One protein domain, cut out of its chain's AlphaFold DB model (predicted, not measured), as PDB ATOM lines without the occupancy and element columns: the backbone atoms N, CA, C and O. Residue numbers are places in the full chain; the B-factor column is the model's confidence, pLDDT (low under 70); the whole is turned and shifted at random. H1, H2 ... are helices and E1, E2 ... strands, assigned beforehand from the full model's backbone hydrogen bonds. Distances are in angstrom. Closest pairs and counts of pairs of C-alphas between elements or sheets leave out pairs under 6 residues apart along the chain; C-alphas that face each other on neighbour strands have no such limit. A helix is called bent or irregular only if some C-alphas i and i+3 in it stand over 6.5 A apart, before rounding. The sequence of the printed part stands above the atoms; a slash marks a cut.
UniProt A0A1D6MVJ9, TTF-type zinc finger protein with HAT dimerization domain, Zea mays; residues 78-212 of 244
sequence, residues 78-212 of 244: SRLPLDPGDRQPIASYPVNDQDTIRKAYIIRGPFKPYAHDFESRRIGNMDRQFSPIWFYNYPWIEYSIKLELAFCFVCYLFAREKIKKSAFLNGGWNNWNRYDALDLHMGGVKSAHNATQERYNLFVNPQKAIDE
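This is residues 78 to 212 of the 244 residues of the protein "TTF-type zinc finger protein with HAT dimerization domain" of Zea mays (UniProt A0A1D6MVJ9). A small core is made by the hairpin of E3 and E4, whose second strand leads directly into the short helix H3, with the helix H6 crossing H3 nearly at right angles. H1 lies along H3, H4 and H5 meet H6 at its first residues, and the long axis runs from the small hairpin of E1 and E2 at one end to H7 at the other. The printed part has 135 residues, with seven named helices and four named strands in the order H1 E1 E2 H2 E3 E4 H3 H4 H5 H6 H7; each of the two sheets is an antiparallel pair, E1 - E2 and E3 - E4. The class is mostly helix, and the whole is compact, with a radius of gyration of the C-alphas of 15.4 A and spans of 52 by 36 by 26 A.

Go past residues 78 to 94, which hold no named element, to H1, residues 95 to 108. Next look at the hairpin of E1, residues 121 to 123, and E2, residues 126 to 128, where N 121 and O 128 are 2.8 A apart, within hydrogen-bond range. H2, residues 133 to 137, touches no helix; its closest C-alpha to E3, residues 141 to 144, is that of Phe 135, 6.2 A from Ile 141. E3 forms a hairpin with E4, residues 149 to 152; N 151 and O 142 are 2.8 A apart, within hydrogen-bond range. H3, residues 153 to 158, follows at once and is close to H1 but not clearly touching, at a shallow tilt of 21 degrees, opposite ways; the closest C-alphas, of Arg 102 and Leu 157, are 6.2 A apart. The hub is H6, residues 192 to 204: it touches H3, about perpendicular at 79 degrees, with the C-alphas of Phe 158 and Thr 196 closest at 5.7 A. H4, residues 161 to 165, only just touches H6, with 3 pairs of C-alphas within 8 A, Ile 163 and Ala 192 closest at 5.7 A. H5, residues 180 to 186, touches H6 only at the corner, Met 186 and His 193 having the closest C-alphas at 5.4 A. H7, residues 206 to 211, is close to H6 but not clearly touching, Leu 202 and Ala 209 having the closest C-alphas at 6.3 A. H1 and H6 are near each other. In H2, H3, H5 and H7 each O i to N i+4 pair is within hydrogen-bond range; H1 has 8 of 10, H6 8 of 9, and H4 0 of 1, with 1 of 2 O i to N i+3 pairs.

Find C-alpha 95 at (-9.862, 1.016, -34.950); H1 runs 21.0 A from there and is irregular, C-alphas 96 and 99 being 7.1 A apart. H4 is only just irregular, C-alphas 162 and 165 being 6.6 A apart. E3 and E4 are each 10.4 A long, and H5 is 10.2 A. H6 runs 18.6 A from C-alpha 192 at (2.432, 14.378, -21.360), and H7 ends at C-alpha 211, (17.188, -3.099, -32.275).

The two C-alphas farthest apart, of Asn 125 and Asp 211, are 54.1 A apart. The printed part has no cut; the links H1 to E1 and H4 to H5 are long. The model's confidence is low, under 70, at residues 207 to 212.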
ATOM      1  N   SER A  78      -6.769  10.273 -49.475       75.22
ATOM      2  CA  SER A  78      -6.581  11.551 -50.166       75.22
ATOM      3  C   SER A  78      -7.520  12.648 -49.643       75.22
ATOM      4  O   SER A  78      -7.127  13.813 -49.626       75.22
ATOM      5  N   ARG A  79      -8.687  12.279 -49.096       84.85
ATOM      6  CA  ARG A  79      -9.719  13.202 -48.588       84.85
ATOM      7  C   ARG A  79      -9.558  13.595 -47.120       84.85
ATOM      8  O   ARG A  79     -10.403  14.319 -46.599       84.85
ATOM      9  N   LEU A  80      -8.511  13.131 -46.433       91.42
ATOM     10  CA  LEU A  80      -8.275  13.526 -45.041       91.42
ATOM     11  C   LEU A  80      -8.035  15.046 -44.935       91.42
ATOM     12  O   LEU A  80      -7.173  15.546 -45.669       91.42
ATOM     13  N   PRO A  81      -8.722  15.768 -44.027       93.72
ATOM     14  CA  PRO A  81      -8.562  17.214 -43.876       93.72
ATOM     15  C   PRO A  81      -7.130  17.623 -43.520       93.72
ATOM     16  O   PRO A  81      -6.521  17.058 -42.614       93.72
ATOM     17  N   LEU A  82      -6.575  18.616 -44.219       92.21
ATOM     18  CA  LEU A  82      -5.220  19.106 -43.938       92.21
ATOM     19  C   LEU A  82      -5.196  20.040 -42.724       92.21
ATOM     20  O   LEU A  82      -4.315  19.905 -41.875       92.21
ATOM     21  N   ASP A  83      -6.160  20.956 -42.637       95.52
ATOM     22  CA  ASP A  83      -6.244  21.941 -41.562       95.52
ATOM     23  C   ASP A  83      -6.619  21.251 -40.232       95.52
ATOM     24  O   ASP A  83      -7.627  20.542 -40.191       95.52
ATOM     25  N   PRO A  84      -5.845  21.438 -39.143       96.25
ATOM     26  CA  PRO A  84      -6.137  20.870 -37.826       96.25
ATOM     27  C   PRO A  84      -7.555  21.152 -37.320       96.25
ATOM     28  O   PRO A  84      -8.142  20.293 -36.666       96.25
ATOM     29  N   GLY A  85      -8.117  22.317 -37.646       94.70
ATOM     30  CA  GLY A  85      -9.459  22.723 -37.235       94.70
ATOM     31  C   GLY A  85     -10.584  21.913 -37.875       94.70
ATOM     32  O   GLY A  85     -11.670  21.837 -37.309       94.70
ATOM     33  N   ASP A  86     -10.325  21.254 -39.007       94.51
ATOM     34  CA  ASP A  86     -11.281  20.351 -39.662       94.51
ATOM     35  C   ASP A  86     -11.119  18.887 -39.235       94.51
ATOM     36  O   ASP A  86     -11.925  18.025 -39.600       94.51
ATOM     37  N   ARG A  87     -10.040  18.557 -38.518       94.46
ATOM     38  CA  ARG A  87      -9.722  17.166 -38.207       94.46
ATOM     39  C   ARG A  87     -10.590  16.654 -37.071       94.46
ATOM     40  O   ARG A  87     -10.625  17.206 -35.975       94.46
ATOM     41  N   GLN A  88     -11.196  15.495 -37.288       92.00
ATOM     42  CA  GLN A  88     -11.823  14.747 -36.205       92.00
ATOM     43  C   GLN A  88     -10.762  14.047 -35.335       92.00
ATOM     44  O   GLN A  88      -9.676  13.712 -35.834       92.00
ATOM     45  N   PRO A  89     -11.041  13.787 -34.042       92.97
ATOM     46  CA  PRO A  89     -10.135  13.035 -33.175       92.97
ATOM     47  C   PRO A  89      -9.815  11.656 -33.756       92.97
ATOM     48  O   PRO A  89     -10.715  10.974 -34.238       92.97
ATOM     49  N   ILE A  90      -8.571  11.180 -33.631       93.45
ATOM     50  CA  ILE A  90      -8.173   9.869 -34.184       93.45
ATOM     51  C   ILE A  90      -9.052   8.716 -33.663       93.45
ATOM     52  O   ILE A  90      -9.351   7.782 -34.396       93.45
ATOM     53  N   ALA A  91      -9.530   8.808 -32.419       92.00
ATOM     54  CA  ALA A  91     -10.406   7.801 -31.819       92.00
ATOM     55  C   ALA A  91     -11.811   7.712 -32.454       92.00
ATOM     56  O   ALA A  91     -12.514   6.743 -32.192       92.00
ATOM     57  N   SER A  92     -12.227   8.708 -33.245       92.43
ATOM     58  CA  SER A  92     -13.521   8.695 -33.944       92.43
ATOM     59  C   SER A  92     -13.528   7.800 -35.188       92.43
ATOM     60  O   SER A  92     -14.591   7.369 -35.623       92.43
ATOM     61  N   TYR A  93     -12.351   7.480 -35.733       92.37
ATOM     62  CA  TYR A  93     -12.221   6.575 -36.870       92.37
ATOM     63  C   TYR A  93     -12.253   5.102 -36.424       92.37
ATOM     64  O   TYR A  93     -11.837   4.791 -35.296       92.37
ATOM     65  N   PRO A  94     -12.666   4.173 -37.309       92.78
ATOM     66  CA  PRO A  94     -12.611   2.737 -37.042       92.78
ATOM     67  C   PRO A  94     -11.213   2.297 -36.602       92.78
ATOM     68  O   PRO A  94     -10.217   2.707 -37.192       92.78
ATOM     69  N   VAL A  95     -11.133   1.437 -35.582       92.49
ATOM     70  CA  VAL A  95      -9.862   1.016 -34.950       92.49
ATOM     71  C   VAL A  95      -8.839   0.508 -35.974       92.49
ATOM     72  O   VAL A  95      -7.665   0.858 -35.882       92.49
ATOM     73  N   ASN A  96      -9.295  -0.236 -36.985       91.49
ATOM     74  CA  ASN A  96      -8.443  -0.799 -38.035       91.49
ATOM     75  C   ASN A  96      -7.853   0.256 -38.994       91.49
ATOM     76  O   ASN A  96      -6.819   0.007 -39.608       91.49
ATOM     77  N   ASP A  97      -8.469   1.438 -39.095       90.66
ATOM     78  CA  ASP A  97      -8.045   2.510 -40.004       90.66
ATOM     79  C   ASP A  97      -7.189   3.577 -39.305       90.66
ATOM     80  O   ASP A  97      -6.476   4.333 -39.967       90.66
ATOM     81  N   GLN A  98      -7.213   3.643 -37.968       93.63
ATOM     82  CA  GLN A  98      -6.527   4.695 -37.205       93.63
ATOM     83  C   GLN A  98      -5.030   4.768 -37.507       93.63
ATOM     84  O   GLN A  98      -4.489   5.860 -37.658       93.63
ATOM     85  N   ASP A  99      -4.353   3.626 -37.622       93.39
ATOM     86  CA  ASP A  99      -2.920   3.596 -37.926       93.39
ATOM     87  C   ASP A  99      -2.628   4.028 -39.364       93.39
ATOM     88  O   ASP A  99      -1.654   4.741 -39.608       93.39
ATOM     89  N   THR A 100      -3.489   3.670 -40.313       93.12
ATOM     90  CA  THR A 100      -3.404   4.142 -41.702       93.12
ATOM     91  C   THR A 100      -3.563   5.662 -41.766       93.12
ATOM     92  O   THR A 100      -2.786   6.344 -42.435       93.12
ATOM     93  N   ILE A 101      -4.502   6.213 -40.997       93.67
ATOM     94  CA  ILE A 101      -4.736   7.657 -40.881       93.67
ATOM     95  C   ILE A 101      -3.548   8.355 -40.211       93.67
ATOM     96  O   ILE A 101      -3.079   9.381 -40.708       93.67
ATOM     97  N   ARG A 102      -3.000   7.789 -39.127       95.76
ATOM     98  CA  ARG A 102      -1.774   8.304 -38.493       95.76
ATOM     99  C   ARG A 102      -0.628   8.358 -39.497       95.76
ATOM    100  O   ARG A 102       0.006   9.400 -39.618       95.76
ATOM    101  N   LYS A 103      -0.393   7.283 -40.258       94.18
ATOM    102  CA  LYS A 103       0.637   7.246 -41.313       94.18
ATOM    103  C   LYS A 103       0.405   8.327 -42.364       94.18
ATOM    104  O   LYS A 103       1.347   9.030 -42.713       94.18
ATOM    105  N   ALA A 104      -0.832   8.502 -42.822       93.94
ATOM    106  CA  ALA A 104      -1.173   9.524 -43.806       93.94
ATOM    107  C   ALA A 104      -0.848  10.943 -43.319       93.94
ATOM    108  O   ALA A 104      -0.215  11.714 -44.041       93.94
ATOM    109  N   TYR A 105      -1.217  11.277 -42.080       95.94
ATOM    110  CA  TYR A 105      -0.861  12.563 -41.482       95.94
ATOM    111  C   TYR A 105       0.645  12.712 -41.281       95.94
ATOM    112  O   TYR A 105       1.189  13.767 -41.580       95.94
ATOM    113  N   ILE A 106       1.339  11.667 -40.827       95.38
ATOM    114  CA  ILE A 106       2.796  11.686 -40.621       95.38
ATOM    115  C   ILE A 106       3.548  11.948 -41.926       95.38
ATOM    116  O   ILE A 106       4.480  12.746 -41.922       95.38
ATOM    117  N   ILE A 107       3.133  11.319 -43.030       93.38
ATOM    118  CA  ILE A 107       3.735  11.528 -44.356       93.38
ATOM    119  C   ILE A 107       3.584  12.987 -44.802       93.38
ATOM    120  O   ILE A 107       4.510  13.546 -45.384       93.38
ATOM    121  N   ARG A 108       2.435  13.613 -44.519       93.05
ATOM    122  CA  ARG A 108       2.192  15.034 -44.820       93.05
ATOM    123  C   ARG A 108       2.942  15.973 -43.870       93.05
ATOM    124  O   ARG A 108       3.361  17.050 -44.281       93.05
ATOM    125  N   GLY A 109       3.113  15.561 -42.619       94.90
ATOM    126  CA  GLY A 109       3.700  16.359 -41.551       94.90
ATOM    127  C   GLY A 109       2.732  17.390 -40.941       94.90
ATOM    128  O   GLY A 109       1.571  17.486 -41.347       94.90
ATOM    129  N   PRO A 110       3.202  18.159 -39.940       96.88
ATOM    130  CA  PRO A 110       2.429  19.237 -39.324       96.88
ATOM    131  C   PRO A 110       2.033  20.308 -40.347       96.88
ATOM    132  O   PRO A 110       2.849  20.703 -41.184       96.88
ATOM    133  N   PHE A 111       0.812  20.835 -40.248       97.22
ATOM    134  CA  PHE A 111       0.347  21.892 -41.151       97.22
ATOM    135  C   PHE A 111       0.939  23.252 -40.741       97.22
ATOM    136  O   PHE A 111       0.648  23.767 -39.659       97.22
ATOM    137  N   LYS A 112       1.814  23.804 -41.594       97.09
ATOM    138  CA  LYS A 112       2.609  25.020 -41.338       97.09
ATOM    139  C   LYS A 112       2.481  26.015 -42.499       97.09
ATOM    140  O   LYS A 112       3.333  26.030 -43.390       97.09
ATOM    141  N   PRO A 113       1.410  26.820 -42.537       96.39
ATOM    142  CA  PRO A 113       1.166  27.746 -43.637       96.39
ATOM    143  C   PRO A 113       2.042  29.010 -43.515       96.39
ATOM    144  O   PRO A 113       1.595  30.045 -43.045       96.39
ATOM    145  N   TYR A 114       3.311  28.939 -43.938       95.26
ATOM    146  CA  TYR A 114       4.271  30.056 -43.824       95.26
ATOM    147  C   TYR A 114       3.869  31.335 -44.573       95.26
ATOM    148  O   TYR A 114       4.284  32.416 -44.172       95.26
ATOM    149  N   ALA A 115       3.105  31.201 -45.660       94.09
ATOM    150  CA  ALA A 115       2.651  32.314 -46.494       94.09
ATOM    151  C   ALA A 115       1.252  32.834 -46.109       94.09
ATOM    152  O   ALA A 115       0.675  33.613 -46.857       94.09
ATOM    153  N   HIS A 116       0.681  32.353 -45.000       95.31
ATOM    154  CA  HIS A 116      -0.622  32.806 -44.517       95.31
ATOM    155  C   HIS A 116      -0.511  34.143 -43.789       95.31
ATOM    156  O   HIS A 116       0.418  34.355 -43.006       95.31
ATOM    157  N   ASP A 117      -1.491  35.011 -44.012       96.16
ATOM    158  CA  ASP A 117      -1.633  36.274 -43.299       96.16
ATOM    159  C   ASP A 117      -2.333  36.018 -41.956       96.16
ATOM    160  O   ASP A 117      -3.557  36.053 -41.853       96.16
ATOM    161  N   PHE A 118      -1.538  35.711 -40.929       96.87
ATOM    162  CA  PHE A 118      -2.031  35.389 -39.586       96.87
ATOM    163  C   PHE A 118      -2.859  36.527 -38.986       96.87
ATOM    164  O   PHE A 118      -2.392  37.667 -38.906       96.87
ATOM    165  N   GLU A 119      -4.053  36.209 -38.483       96.07
ATOM    166  CA  GLU A 119      -4.932  37.214 -37.900       96.07
ATOM    167  C   GLU A 119      -4.330  37.815 -36.623       96.07
ATOM    168  O   GLU A 119      -3.880  37.128 -35.694       96.07
ATOM    169  N   SER A 120      -4.362  39.145 -36.559       95.66
ATOM    170  CA  SER A 120      -3.969  39.884 -35.368       95.66
ATOM    171  C   SER A 120      -5.140  39.993 -34.396       95.66
ATOM    172  O   SER A 120      -6.262  40.342 -34.762       95.66
ATOM    173  N   ARG A 121      -4.872  39.720 -33.121       94.24
ATOM    174  CA  ARG A 121      -5.833  39.781 -32.022       94.24
ATOM    175  C   ARG A 121      -5.309  40.688 -30.919       94.24
ATOM    176  O   ARG A 121      -4.154  40.587 -30.505       94.24
ATOM    177  N   ARG A 122      -6.195  41.503 -30.350       95.43
ATOM    178  CA  ARG A 122      -5.899  42.293 -29.153       95.43
ATOM    179  C   ARG A 122      -5.724  41.387 -27.933       95.43
ATOM    180  O   ARG A 122      -6.675  40.755 -27.479       95.43
ATOM    181  N   ILE A 123      -4.511  41.344 -27.383       93.40
ATOM    182  CA  ILE A 123      -4.181  40.597 -26.163       93.40
ATOM    183  C   ILE A 123      -3.541  41.560 -25.159       93.40
ATOM    184  O   ILE A 123      -2.370  41.941 -25.270       93.40
ATOM    185  N   GLY A 124      -4.324  41.946 -24.151       92.52
ATOM    186  CA  GLY A 124      -3.978  43.046 -23.253       92.52
ATOM    187  C   GLY A 124      -4.048  44.383 -23.993       92.52
ATOM    188  O   GLY A 124      -5.052  44.691 -24.632       92.52
ATOM    189  N   ASN A 125      -2.966  45.162 -23.934       94.29
ATOM    190  CA  ASN A 125      -2.904  46.497 -24.541       94.29
ATOM    191  C   ASN A 125      -2.281  46.517 -25.945       94.29
ATOM    192  O   ASN A 125      -2.140  47.591 -26.521       94.29
ATOM    193  N   MET A 126      -1.880  45.360 -26.476       95.30
ATOM    194  CA  MET A 126      -1.189  45.255 -27.759       95.30
ATOM    195  C   MET A 126      -1.879  44.240 -28.657       95.30
ATOM    196  O   MET A 126      -2.389  43.220 -28.182       95.30
ATOM    197  N   ASP A 127      -1.844  44.513 -29.952       95.74
ATOM    198  CA  ASP A 127      -2.278  43.570 -30.967       95.74
ATOM    199  C   ASP A 127      -1.148  42.570 -31.223       95.74
ATOM    200  O   ASP A 127       0.036  42.920 -31.265       95.74
ATOM    201  N   ARG A 128      -1.504  41.291 -31.270       96.06
ATOM    202  CA  ARG A 128      -0.566  40.177 -31.374       96.06
ATOM    203  C   ARG A 128      -1.100  39.164 -32.362       96.06
ATOM    204  O   ARG A 128      -2.294  38.892 -32.386       96.06
ATOM    205  N   GLN A 129      -0.191  38.536 -33.085       95.86
ATOM    206  CA  GLN A 129      -0.492  37.490 -34.054       95.86
ATOM    207  C   GLN A 129       0.419  36.288 -33.826       95.86
ATOM    208  O   GLN A 129       1.430  36.383 -33.116       95.86
ATOM    209  N   PHE A 130       0.066  35.164 -34.441       97.01
ATOM    210  CA  PHE A 130       0.944  34.006 -34.473       97.01
ATOM    211  C   PHE A 130       2.258  34.365 -35.181       97.01
ATOM    212  O   PHE A 130       2.256  34.993 -36.237       97.01
ATOM    213  N   SER A 131       3.397  33.983 -34.597       95.48
ATOM    214  CA  SER A 131       4.705  34.230 -35.208       95.48
ATOM    215  C   SER A 131       5.174  33.003 -35.994       95.48
ATOM    216  O   SER A 131       5.389  31.951 -35.383       95.48
ATOM    217  N   PRO A 132       5.445  33.119 -37.311       95.56
ATOM    218  CA  PRO A 132       5.975  32.016 -38.118       95.56
ATOM    219  C   PRO A 132       7.293  31.429 -37.592       95.56
ATOM    220  O   PRO A 132       7.596  30.267 -37.851       95.56
ATOM    221  N   ILE A 133       8.063  32.193 -36.808       96.08
ATOM    222  CA  ILE A 133       9.307  31.728 -36.169       96.08
ATOM    223  C   ILE A 133       9.043  30.515 -35.261       96.08
ATOM    224  O   ILE A 133       9.896  29.637 -35.122       96.08
ATOM    225  N   TRP A 134       7.848  30.407 -34.675       97.21
ATOM    226  CA  TRP A 134       7.495  29.264 -33.836       97.21
ATOM    227  C   TRP A 134       7.463  27.945 -34.605       97.21
ATOM    228  O   TRP A 134       7.780  26.913 -34.020       97.21
ATOM    229  N   PHE A 135       7.182  27.957 -35.911       97.47
ATOM    230  CA  PHE A 135       7.265  26.747 -36.732       97.47
ATOM    231  C   PHE A 135       8.676  26.163 -36.807       97.47
ATOM    232  O   PHE A 135       8.811  24.939 -36.933       97.47
ATOM    233  N   TYR A 136       9.694  27.026 -36.737       96.05
ATOM    234  CA  TYR A 136      11.102  26.641 -36.722       96.05
ATOM    235  C   TYR A 136      11.528  26.155 -35.331       96.05
ATOM    236  O   TYR A 136      12.101  25.076 -35.206       96.05
ATOM    237  N   ASN A 137      11.184  26.906 -34.281       96.43
ATOM    238  CA  ASN A 137      11.587  26.580 -32.908       96.43
ATOM    239  C   ASN A 137      10.881  25.337 -32.346       96.43
ATOM    240  O   ASN A 137      11.463  24.612 -31.541       96.43
ATOM    241  N   TYR A 138       9.640  25.081 -32.766       96.83
ATOM    242  CA  TYR A 138       8.801  24.010 -32.232       96.83
ATOM    243  C   TYR A 138       8.307  23.111 -33.370       96.83
ATOM    244  O   TYR A 138       7.222  23.322 -33.911       96.83
ATOM    245  N   PRO A 139       9.063  22.066 -33.756       96.19
ATOM    246  CA  PRO A 139       8.705  21.213 -34.887       96.19
ATOM    247  C   PRO A 139       7.315  20.570 -34.788       96.19
ATOM    248  O   PRO A 139       6.688  20.362 -35.823       96.19
ATOM    249  N   TRP A 140       6.835  20.312 -33.568       96.73
ATOM    250  CA  TRP A 140       5.535  19.707 -33.270       96.73
ATOM    251  C   TRP A 140       4.334  20.641 -33.471       96.73
ATOM    252  O   TRP A 140       3.200  20.154 -33.471       96.73
ATOM    253  N   ILE A 141       4.550  21.957 -33.583       97.54
ATOM    254  CA  ILE A 141       3.455  22.922 -33.676       97.54
ATOM    255  C   ILE A 141       2.834  22.894 -35.072       97.54
ATOM    256  O   ILE A 141       3.531  22.833 -36.090       97.54
ATOM    257  N   GLU A 142       1.511  22.955 -35.109       97.54
ATOM    258  CA  GLU A 142       0.718  23.116 -36.322       97.54
ATOM    259  C   GLU A 142      -0.292  24.247 -36.139       97.54
ATOM    260  O   GLU A 142      -0.662  24.575 -35.010       97.54
ATOM    261  N   TYR A 143      -0.726  24.851 -37.238       98.15
ATOM    262  CA  TYR A 143      -1.647  25.984 -37.225       98.15
ATOM    263  C   TYR A 143      -2.927  25.653 -37.977       98.15
ATOM    264  O   TYR A 143      -2.861  25.025 -39.026       98.15
ATOM    265  N   SER A 144      -4.074  26.082 -37.464       97.49
ATOM    266  CA  SER A 144      -5.350  26.055 -38.177       97.49
ATOM    267  C   SER A 144      -5.648  27.443 -38.725       97.49
ATOM    268  O   SER A 144      -5.780  28.377 -37.939       97.49
ATOM    269  N   ILE A 145      -5.788  27.564 -40.046       96.95
ATOM    270  CA  ILE A 145      -6.208  28.808 -40.712       96.95
ATOM    271  C   ILE A 145      -7.677  29.077 -40.393       96.95
ATOM    272  O   ILE A 145      -8.078  30.193 -40.108       96.95
ATOM    273  N   LYS A 146      -8.507  28.032 -40.389       96.07
ATOM    274  CA  LYS A 146      -9.946  28.193 -40.137       96.07
ATOM    275  C   LYS A 146     -10.275  28.710 -38.744       96.07
ATOM    276  O   LYS A 146     -11.266  29.412 -38.575       96.07
ATOM    277  N   LEU A 147      -9.499  28.291 -37.747       96.46
ATOM    278  CA  LEU A 147      -9.735  28.667 -36.356       96.46
ATOM    279  C   LEU A 147      -8.816  29.804 -35.891       96.46
ATOM    280  O   LEU A 147      -9.096  30.409 -34.858       96.46
ATOM    281  N   GLU A 148      -7.728  30.071 -36.619       96.85
ATOM    282  CA  GLU A 148      -6.624  30.945 -36.209       96.85
ATOM    283  C   GLU A 148      -6.023  30.526 -34.852       96.85
ATOM    284  O   GLU A 148      -5.789  31.338 -33.953       96.85
ATOM    285  N   LEU A 149      -5.813  29.214 -34.674       97.10
ATOM    286  CA  LEU A 149      -5.314  28.595 -33.438       97.10
ATOM    287  C   LEU A 149      -4.158  27.642 -33.730       97.10
ATOM    288  O   LEU A 149      -4.112  26.985 -34.771       97.10
ATOM    289  N   ALA A 150      -3.257  27.496 -32.763       97.52
ATOM    290  CA  ALA A 150      -2.171  26.532 -32.831       97.52
ATOM    291  C   ALA A 150      -2.496  25.246 -32.061       97.52
ATOM    292  O   ALA A 150      -3.038  25.271 -30.952       97.52
ATOM    293  N   PHE A 151      -2.081  24.118 -32.620       97.74
ATOM    294  CA  PHE A 151      -2.240  22.789 -32.045       97.74
ATOM    295  C   PHE A 151      -0.891  22.070 -31.984       97.74
ATOM    296  O   PHE A 151       0.118  22.523 -32.530       97.74
ATOM    297  N   CYS A 152      -0.861  20.937 -31.290       97.39
ATOM    298  CA  CYS A 152       0.282  20.045 -31.288       97.39
ATOM    299  C   CYS A 152      -0.013  18.806 -32.127       97.39
ATOM    300  O   CYS A 152      -0.783  17.934 -31.717       97.39
ATOM    301  N   PHE A 153       0.681  18.704 -33.259       97.71
ATOM    302  CA  PHE A 153       0.535  17.626 -34.232       97.71
ATOM    303  C   PHE A 153       0.742  16.245 -33.602       97.71
ATOM    304  O   PHE A 153      -0.044  15.319 -33.789       97.71
ATOM    305  N   VAL A 154       1.783  16.108 -32.784       96.49
ATOM    306  CA  VAL A 154       2.128  14.837 -32.133       96.49
ATOM    307  C   VAL A 154       1.069  14.443 -31.100       96.49
ATOM    308  O   VAL A 154       0.661  13.280 -31.029       96.49
ATOM    309  N   CYS A 155       0.562  15.422 -30.346       96.33
ATOM    310  CA  CYS A 155      -0.532  15.230 -29.396       96.33
ATOM    311  C   CYS A 155      -1.820  14.823 -30.097       96.33
ATOM    312  O   CYS A 155      -2.452  13.874 -29.645       96.33
ATOM    313  N   TYR A 156      -2.177  15.462 -31.211       95.87
ATOM    314  CA  TYR A 156      -3.346  15.082 -32.005       95.87
ATOM    315  C   TYR A 156      -3.318  13.590 -32.390       95.87
ATOM    316  O   TYR A 156      -4.318  12.888 -32.225       95.87
ATOM    317  N   LEU A 157      -2.158  13.075 -32.812       96.14
ATOM    318  CA  LEU A 157      -2.016  11.696 -33.293       96.14
ATOM    319  C   LEU A 157      -2.041  10.622 -32.190       96.14
ATOM    320  O   LEU A 157      -2.601   9.538 -32.395       96.14
ATOM    321  N   PHE A 158      -1.422  10.894 -31.033       95.35
ATOM    322  CA  PHE A 158      -1.154   9.883 -29.992       95.35
ATOM    323  C   PHE A 158      -1.634  10.274 -28.585       95.35
ATOM    324  O   PHE A 158      -1.168   9.707 -27.581       95.35
ATOM    325  N   ALA A 159      -2.559  11.234 -28.492       90.52
ATOM    326  CA  ALA A 159      -3.125  11.686 -27.230       90.52
ATOM    327  C   ALA A 159      -3.699  10.542 -26.388       90.52
ATOM    328  O   ALA A 159      -4.450   9.687 -26.854       90.52
ATOM    329  N   ARG A 160      -3.407  10.604 -25.088       87.21
ATOM    330  CA  ARG A 160      -4.099   9.853 -24.032       87.21
ATOM    331  C   ARG A 160      -4.747  10.824 -23.050       87.21
ATOM    332  O   ARG A 160      -4.540  12.028 -23.133       87.21
ATOM    333  N   GLU A 161      -5.511  10.306 -22.099       79.94
ATOM    334  CA  GLU A 161      -6.336  11.092 -21.166       79.94
ATOM    335  C   GLU A 161      -5.629  12.301 -20.538       79.94
ATOM    336  O   GLU A 161      -6.201  13.388 -20.509       79.94
ATOM    337  N   LYS A 162      -4.361  12.161 -20.125       77.92
ATOM    338  CA  LYS A 162      -3.593  13.252 -19.497       77.92
ATOM    339  C   LYS A 162      -3.434  14.488 -20.392       77.92
ATOM    340  O   LYS A 162      -3.461  15.600 -19.880       77.92
ATOM    341  N   ILE A 163      -3.282  14.309 -21.708       82.34
ATOM    342  CA  ILE A 163      -3.054  15.423 -22.642       82.34
ATOM    343  C   ILE A 163      -4.342  16.016 -23.202       82.34
ATOM    344  O   ILE A 163      -4.315  17.121 -23.733       82.34
ATOM    345  N   LYS A 164      -5.484  15.331 -23.022       79.77
ATOM    346  CA  LYS A 164      -6.801  15.813 -23.473       79.77
ATOM    347  C   LYS A 164      -7.200  17.156 -22.859       79.77
ATOM    348  O   LYS A 164      -8.046  17.845 -23.407       79.77
ATOM    349  N   LYS A 165      -6.573  17.545 -21.745       82.78
ATOM    350  CA  LYS A 165      -6.778  18.842 -21.083       82.78
ATOM    351  C   LYS A 165      -5.858  19.957 -21.600       82.78
ATOM    352  O   LYS A 165      -6.003  21.097 -21.176       82.78
ATOM    353  N   SER A 166      -4.885  19.648 -22.458       89.94
ATOM    354  CA  SER A 166      -3.952  20.649 -22.981       89.94
ATOM    355  C   SER A 166      -4.640  21.541 -24.012       89.94
ATOM    356  O   SER A 166      -5.302  21.022 -24.907       89.94
ATOM    357  N   ALA A 167      -4.410  22.857 -23.936       92.22
ATOM    358  CA  ALA A 167      -4.907  23.818 -24.925       92.22
ATOM    359  C   ALA A 167      -4.443  23.483 -26.355       92.22
ATOM    360  O   ALA A 167      -5.174  23.683 -27.310       92.22
ATOM    361  N   PHE A 168      -3.257  22.885 -26.508       95.52
ATOM    362  CA  PHE A 168      -2.718  22.480 -27.811       95.52
ATOM    363  C   PHE A 168      -3.418  21.262 -28.436       95.52
ATOM    364  O   PHE A 168      -3.100  20.887 -29.559       95.52
ATOM    365  N   LEU A 169      -4.325  20.606 -27.713       93.15
ATOM    366  CA  LEU A 169      -5.153  19.521 -28.240       93.15
ATOM    367  C   LEU A 169      -6.633  19.903 -28.206       93.15
ATOM    368  O   LEU A 169      -7.344  19.720 -29.186       93.15
ATOM    369  N   ASN A 170      -7.093  20.395 -27.057       90.23
ATOM    370  CA  ASN A 170      -8.477  20.761 -26.837       90.23
ATOM    371  C   ASN A 170      -8.643  22.272 -26.957       90.23
ATOM    372  O   ASN A 170      -8.029  23.029 -26.206       90.23
ATOM    373  N   GLY A 171      -9.495  22.697 -27.880       90.26
ATOM    374  CA  GLY A 171      -9.800  24.103 -28.113       90.26
ATOM    375  C   GLY A 171      -8.774  24.830 -28.973       90.26
ATOM    376  O   GLY A 171      -9.205  25.644 -29.766       90.26
ATOM    377  N   GLY A 172      -7.478  24.513 -28.891       94.55
ATOM    378  CA  GLY A 172      -6.409  25.232 -29.593       94.55
ATOM    379  C   GLY A 172      -5.790  26.338 -28.729       94.55
ATOM    380  O   GLY A 172      -6.421  26.885 -27.823       94.55
ATOM    381  N   TRP A 173      -4.521  26.663 -28.980       96.32
ATOM    382  CA  TRP A 173      -3.797  27.728 -28.284       96.32
ATOM    383  C   TRP A 173      -3.752  29.003 -29.130       96.32
ATOM    384  O   TRP A 173      -3.325  28.959 -30.280       96.32
ATOM    385  N   ASN A 174      -4.155  30.135 -28.542       95.22
ATOM    386  CA  ASN A 174      -4.105  31.470 -29.161       95.22
ATOM    387  C   ASN A 174      -3.646  32.597 -28.230       95.22
ATOM    388  O   ASN A 174      -3.779  33.780 -28.549       95.22
ATOM    389  N   ASN A 175      -3.093  32.258 -27.066       94.72
ATOM    390  CA  ASN A 175      -2.544  33.251 -26.150       94.72
ATOM    391  C   ASN A 175      -1.136  33.652 -26.606       94.72
ATOM    392  O   ASN A 175      -0.158  33.323 -25.944       94.72
ATOM    393  N   TRP A 176      -1.027  34.370 -27.728       95.43
ATOM    394  CA  TRP A 176       0.242  34.712 -28.393       95.43
ATOM    395  C   TRP A 176       1.248  35.479 -27.517       95.43
ATOM    396  O   TRP A 176       2.433  35.525 -27.828       95.43
ATOM    397  N   ASN A 177       0.796  36.082 -26.413       93.54
ATOM    398  CA  ASN A 177       1.656  36.717 -25.410       93.54
ATOM    399  C   ASN A 177       2.363  35.723 -24.469       93.54
ATOM    400  O   ASN A 177       3.320  36.107 -23.800       93.54
ATOM    401  N   ARG A 178       1.885  34.477 -24.381       93.82
ATOM    402  CA  ARG A 178       2.388  33.422 -23.491       93.82
ATOM    403  C   ARG A 178       3.353  32.500 -24.225       93.82
ATOM    404  O   ARG A 178       3.077  31.319 -24.401       93.82
ATOM    405  N   TYR A 179       4.490  33.045 -24.653       90.62
ATOM    406  CA  TYR A 179       5.559  32.270 -25.297       90.62
ATOM    407  C   TYR A 179       6.023  31.094 -24.422       90.62
ATOM    408  O   TYR A 179       6.267  30.002 -24.925       90.62
ATOM    409  N   ASP A 180       6.038  31.296 -23.102       95.03
ATOM    410  CA  ASP A 180       6.337  30.276 -22.097       95.03
ATOM    411  C   ASP A 180       5.415  29.049 -22.198       95.03
ATOM    412  O   ASP A 180       5.837  27.939 -21.885       95.03
ATOM    413  N   ALA A 181       4.179  29.202 -22.688       95.40
ATOM    414  CA  ALA A 181       3.245  28.088 -22.845       95.40
ATOM    415  C   ALA A 181       3.760  27.001 -23.805       95.40
ATOM    416  O   ALA A 181       3.424  25.832 -23.616       95.40
ATOM    417  N   LEU A 182       4.572  27.366 -24.806       95.92
ATOM    418  CA  LEU A 182       5.174  26.423 -25.755       95.92
ATOM    419  C   LEU A 182       6.215  25.535 -25.056       95.92
ATOM    420  O   LEU A 182       6.184  24.310 -25.189       95.92
ATOM    421  N   ASP A 183       7.071  26.139 -24.233       95.79
ATOM    422  CA  ASP A 183       8.078  25.419 -23.450       95.79
ATOM    423  C   ASP A 183       7.436  24.594 -22.326       95.79
ATOM    424  O   ASP A 183       7.792  23.432 -22.122       95.79
ATOM    425  N   LEU A 184       6.428  25.146 -21.637       94.41
ATOM    426  CA  LEU A 184       5.652  24.416 -20.630       94.41
ATOM    427  C   LEU A 184       4.904  23.218 -21.230       94.41
ATOM    428  O   LEU A 184       4.765  22.196 -20.554       94.41
ATOM    429  N   HIS A 185       4.422  23.321 -22.473       94.85
ATOM    430  CA  HIS A 185       3.766  22.208 -23.159       94.85
ATOM    431  C   HIS A 185       4.722  21.041 -23.387       94.85
ATOM    432  O   HIS A 185       4.378  19.905 -23.050       94.85
ATOM    433  N   MET A 186       5.920  21.315 -23.918       93.99
ATOM    434  CA  MET A 186       6.961  20.294 -24.059       93.99
ATOM    435  C   MET A 186       7.351  19.733 -22.695       93.99
ATOM    436  O   MET A 186       7.447  18.517 -22.540       93.99
ATOM    437  N   GLY A 187       7.504  20.602 -21.695       92.08
ATOM    438  CA  GLY A 187       7.833  20.238 -20.324       92.08
ATOM    439  C   GLY A 187       9.121  19.415 -20.208       92.08
ATOM    440  O   GLY A 187       9.953  19.361 -21.109       92.08
ATOM    441  N   GLY A 188       9.296  18.748 -19.065       92.59
ATOM    442  CA  GLY A 188      10.416  17.825 -18.849       92.59
ATOM    443  C   GLY A 188      10.160  16.428 -19.421       92.59
ATOM    444  O   GLY A 188       9.070  16.133 -19.899       92.59
ATOM    445  N   VAL A 189      11.127  15.519 -19.275       91.13
ATOM    446  CA  VAL A 189      11.085  14.134 -19.801       91.13
ATOM    447  C   VAL A 189       9.798  13.371 -19.439       91.13
ATOM    448  O   VAL A 189       9.300  12.575 -20.222       91.13
ATOM    449  N   LYS A 190       9.207  13.646 -18.268       90.75
ATOM    450  CA  LYS A 190       7.970  12.999 -17.785       90.75
ATOM    451  C   LYS A 190       6.674  13.708 -18.211       90.75
ATOM    452  O   LYS A 190       5.604  13.385 -17.693       90.75
ATOM    453  N   SER A 191       6.751  14.714 -19.079       92.08
ATOM    454  CA  SER A 191       5.584  15.471 -19.529       92.08
ATOM    455  C   SER A 191       4.654  14.613 -20.389       92.08
ATOM    456  O   SER A 191       5.042  13.604 -20.982       92.08
ATOM    457  N   ALA A 192       3.394  15.039 -20.489       92.77
ATOM    458  CA  ALA A 192       2.432  14.378 -21.360       92.77
ATOM    459  C   ALA A 192       2.836  14.481 -22.844       92.77
ATOM    460  O   ALA A 192       2.585  13.542 -23.603       92.77
ATOM    461  N   HIS A 193       3.465  15.594 -23.244       95.10
ATOM    462  CA  HIS A 193       3.992  15.785 -24.593       95.10
ATOM    463  C   HIS A 193       5.108  14.779 -24.891       95.10
ATOM    464  O   HIS A 193       4.998  14.039 -25.862       95.10
ATOM    465  N   ASN A 194       6.113  14.656 -24.018       94.26
ATOM    466  CA  ASN A 194       7.224  13.720 -24.225       94.26
ATOM    467  C   ASN A 194       6.754  12.260 -24.278       94.26
ATOM    468  O   ASN A 194       7.110  11.536 -25.201       94.26
ATOM    469  N   ALA A 195       5.835  11.855 -23.398       93.75
ATOM    470  CA  ALA A 195       5.231  10.518 -23.456       93.75
ATOM    471  C   ALA A 195       4.439  10.252 -24.754       93.75
ATOM    472  O   ALA A 195       4.182   9.107 -25.124       93.75
ATOM    473  N   THR A 196       3.978  11.308 -25.422       95.05
ATOM    474  CA  THR A 196       3.307  11.228 -26.722       95.05
ATOM    475  C   THR A 196       4.338  11.204 -27.858       95.05
ATOM    476  O   THR A 196       4.197  10.409 -28.785       95.05
ATOM    477  N   GLN A 197       5.407  11.995 -27.747       95.22
ATOM    478  CA  GLN A 197       6.547  12.004 -28.665       95.22
ATOM    479  C   GLN A 197       7.243  10.642 -28.731       95.22
ATOM    480  O   GLN A 197       7.579  10.184 -29.818       95.22
ATOM    481  N   GLU A 198       7.394   9.947 -27.605       93.76
ATOM    482  CA  GLU A 198       7.911   8.574 -27.578       93.76
ATOM    483  C   GLU A 198       7.049   7.630 -28.423       93.76
ATOM    484  O   GLU A 198       7.577   6.886 -29.245       93.76
ATOM    485  N   ARG A 199       5.715   7.701 -28.308       93.80
ATOM    486  CA  ARG A 199       4.810   6.879 -29.135       93.80
ATOM    487  C   ARG A 199       4.929   7.210 -30.612       93.80
ATOM    488  O   ARG A 199       4.945   6.297 -31.428       93.80
ATOM    489  N   TYR A 200       5.029   8.493 -30.941       95.39
ATOM    490  CA  TYR A 200       5.276   8.930 -32.309       95.39
ATOM    491  C   TYR A 200       6.584   8.337 -32.847       95.39
ATOM    492  O   TYR A 200       6.592   7.752 -33.927       95.39
ATOM    493  N   ASN A 201       7.671   8.407 -32.075       94.23
ATOM    494  CA  ASN A 201       8.973   7.878 -32.477       94.23
ATOM    495  C   ASN A 201       8.930   6.355 -32.689       94.23
ATOM    496  O   ASN A 201       9.425   5.874 -33.706       94.23
ATOM    497  N   LEU A 202       8.293   5.617 -31.774       92.41
ATOM    498  CA  LEU A 202       8.094   4.165 -31.878       92.41
ATOM    499  C   LEU A 202       7.218   3.782 -33.079       92.41
ATOM    500  O   LEU A 202       7.423   2.735 -33.685       92.41
ATOM    501  N   PHE A 203       6.249   4.628 -33.431       94.04
ATOM    502  CA  PHE A 203       5.367   4.401 -34.570       94.04
ATOM    503  C   PHE A 203       6.063   4.656 -35.912       94.04
ATOM    504  O   PHE A 203       5.873   3.897 -36.858       94.04
ATOM    505  N   VAL A 204       6.869   5.719 -36.006       92.37
ATOM    506  CA  VAL A 204       7.612   6.073 -37.228       92.37
ATOM    507  C   VAL A 204       8.796   5.139 -37.451       92.37
ATOM    508  O   VAL A 204       9.071   4.753 -38.583       92.37
ATOM    509  N   ASN A 205       9.498   4.774 -36.380       87.78
ATOM    510  CA  ASN A 205      10.656   3.896 -36.438       87.78
ATOM    511  C   ASN A 205      10.495   2.716 -35.468       87.78
ATOM    512  O   ASN A 205      11.128   2.692 -34.409       87.78
ATOM    513  N   PRO A 206       9.677   1.711 -35.833       78.17
ATOM    514  CA  PRO A 206       9.505   0.520 -35.005       78.17
ATOM    515  C   PRO A 206      10.802  -0.290 -34.887       78.17
ATOM    516  O   PRO A 206      11.009  -0.992 -33.902       78.17
ATOM    517  N   GLN A 207      11.697  -0.170 -35.872       66.57
ATOM    518  CA  GLN A 207      12.932  -0.943 -35.950       66.57
ATOM    519  C   GLN A 207      13.904  -0.572 -34.824       66.57
ATOM    520  O   GLN A 207      14.431  -1.462 -34.167       66.57
ATOM    521  N   LYS A 208      14.032   0.722 -34.493       61.01
ATOM    522  CA  LYS A 208      14.834   1.173 -33.339       61.01
ATOM    523  C   LYS A 208      14.340   0.620 -32.003       61.01
ATOM    524  O   LYS A 208      15.159   0.325 -31.144       61.01
ATOM    525  N   ALA A 209      13.032   0.431 -31.834       57.52
ATOM    526  CA  ALA A 209      12.486  -0.129 -30.597       57.52
ATOM    527  C   ALA A 209      12.938  -1.580 -30.367       57.52
ATOM    528  O   ALA A 209      13.189  -1.981 -29.232       57.52
ATOM    529  N   ILE A 210      13.040  -2.358 -31.450       58.51
ATOM    530  CA  ILE A 210      13.485  -3.752 -31.405       58.51
ATOM    531  C   ILE A 210      15.013  -3.817 -31.346       58.51
ATOM    532  O   ILE A 210      15.541  -4.531 -30.502       58.51
ATOM    533  N   ASP A 211      15.722  -3.060 -32.183       54.17
ATOM    534  CA  ASP A 211      17.188  -3.099 -32.275       54.17
ATOM    535  C   ASP A 211      17.881  -2.558 -31.008       54.17
ATOM    536  O   ASP A 211      18.979  -2.998 -30.674       54.17
ATOM    537  N   GLU A 212      17.255  -1.640 -30.259       54.47
ATOM    538  CA  GLU A 212      17.775  -1.201 -28.953       54.47
ATOM    539  C   GLU A 212      17.630  -2.286 -27.868       54.47
ATOM    540  O   GLU A 212      18.450  -2.346 -26.952       54.47
TER     541      GLU A 212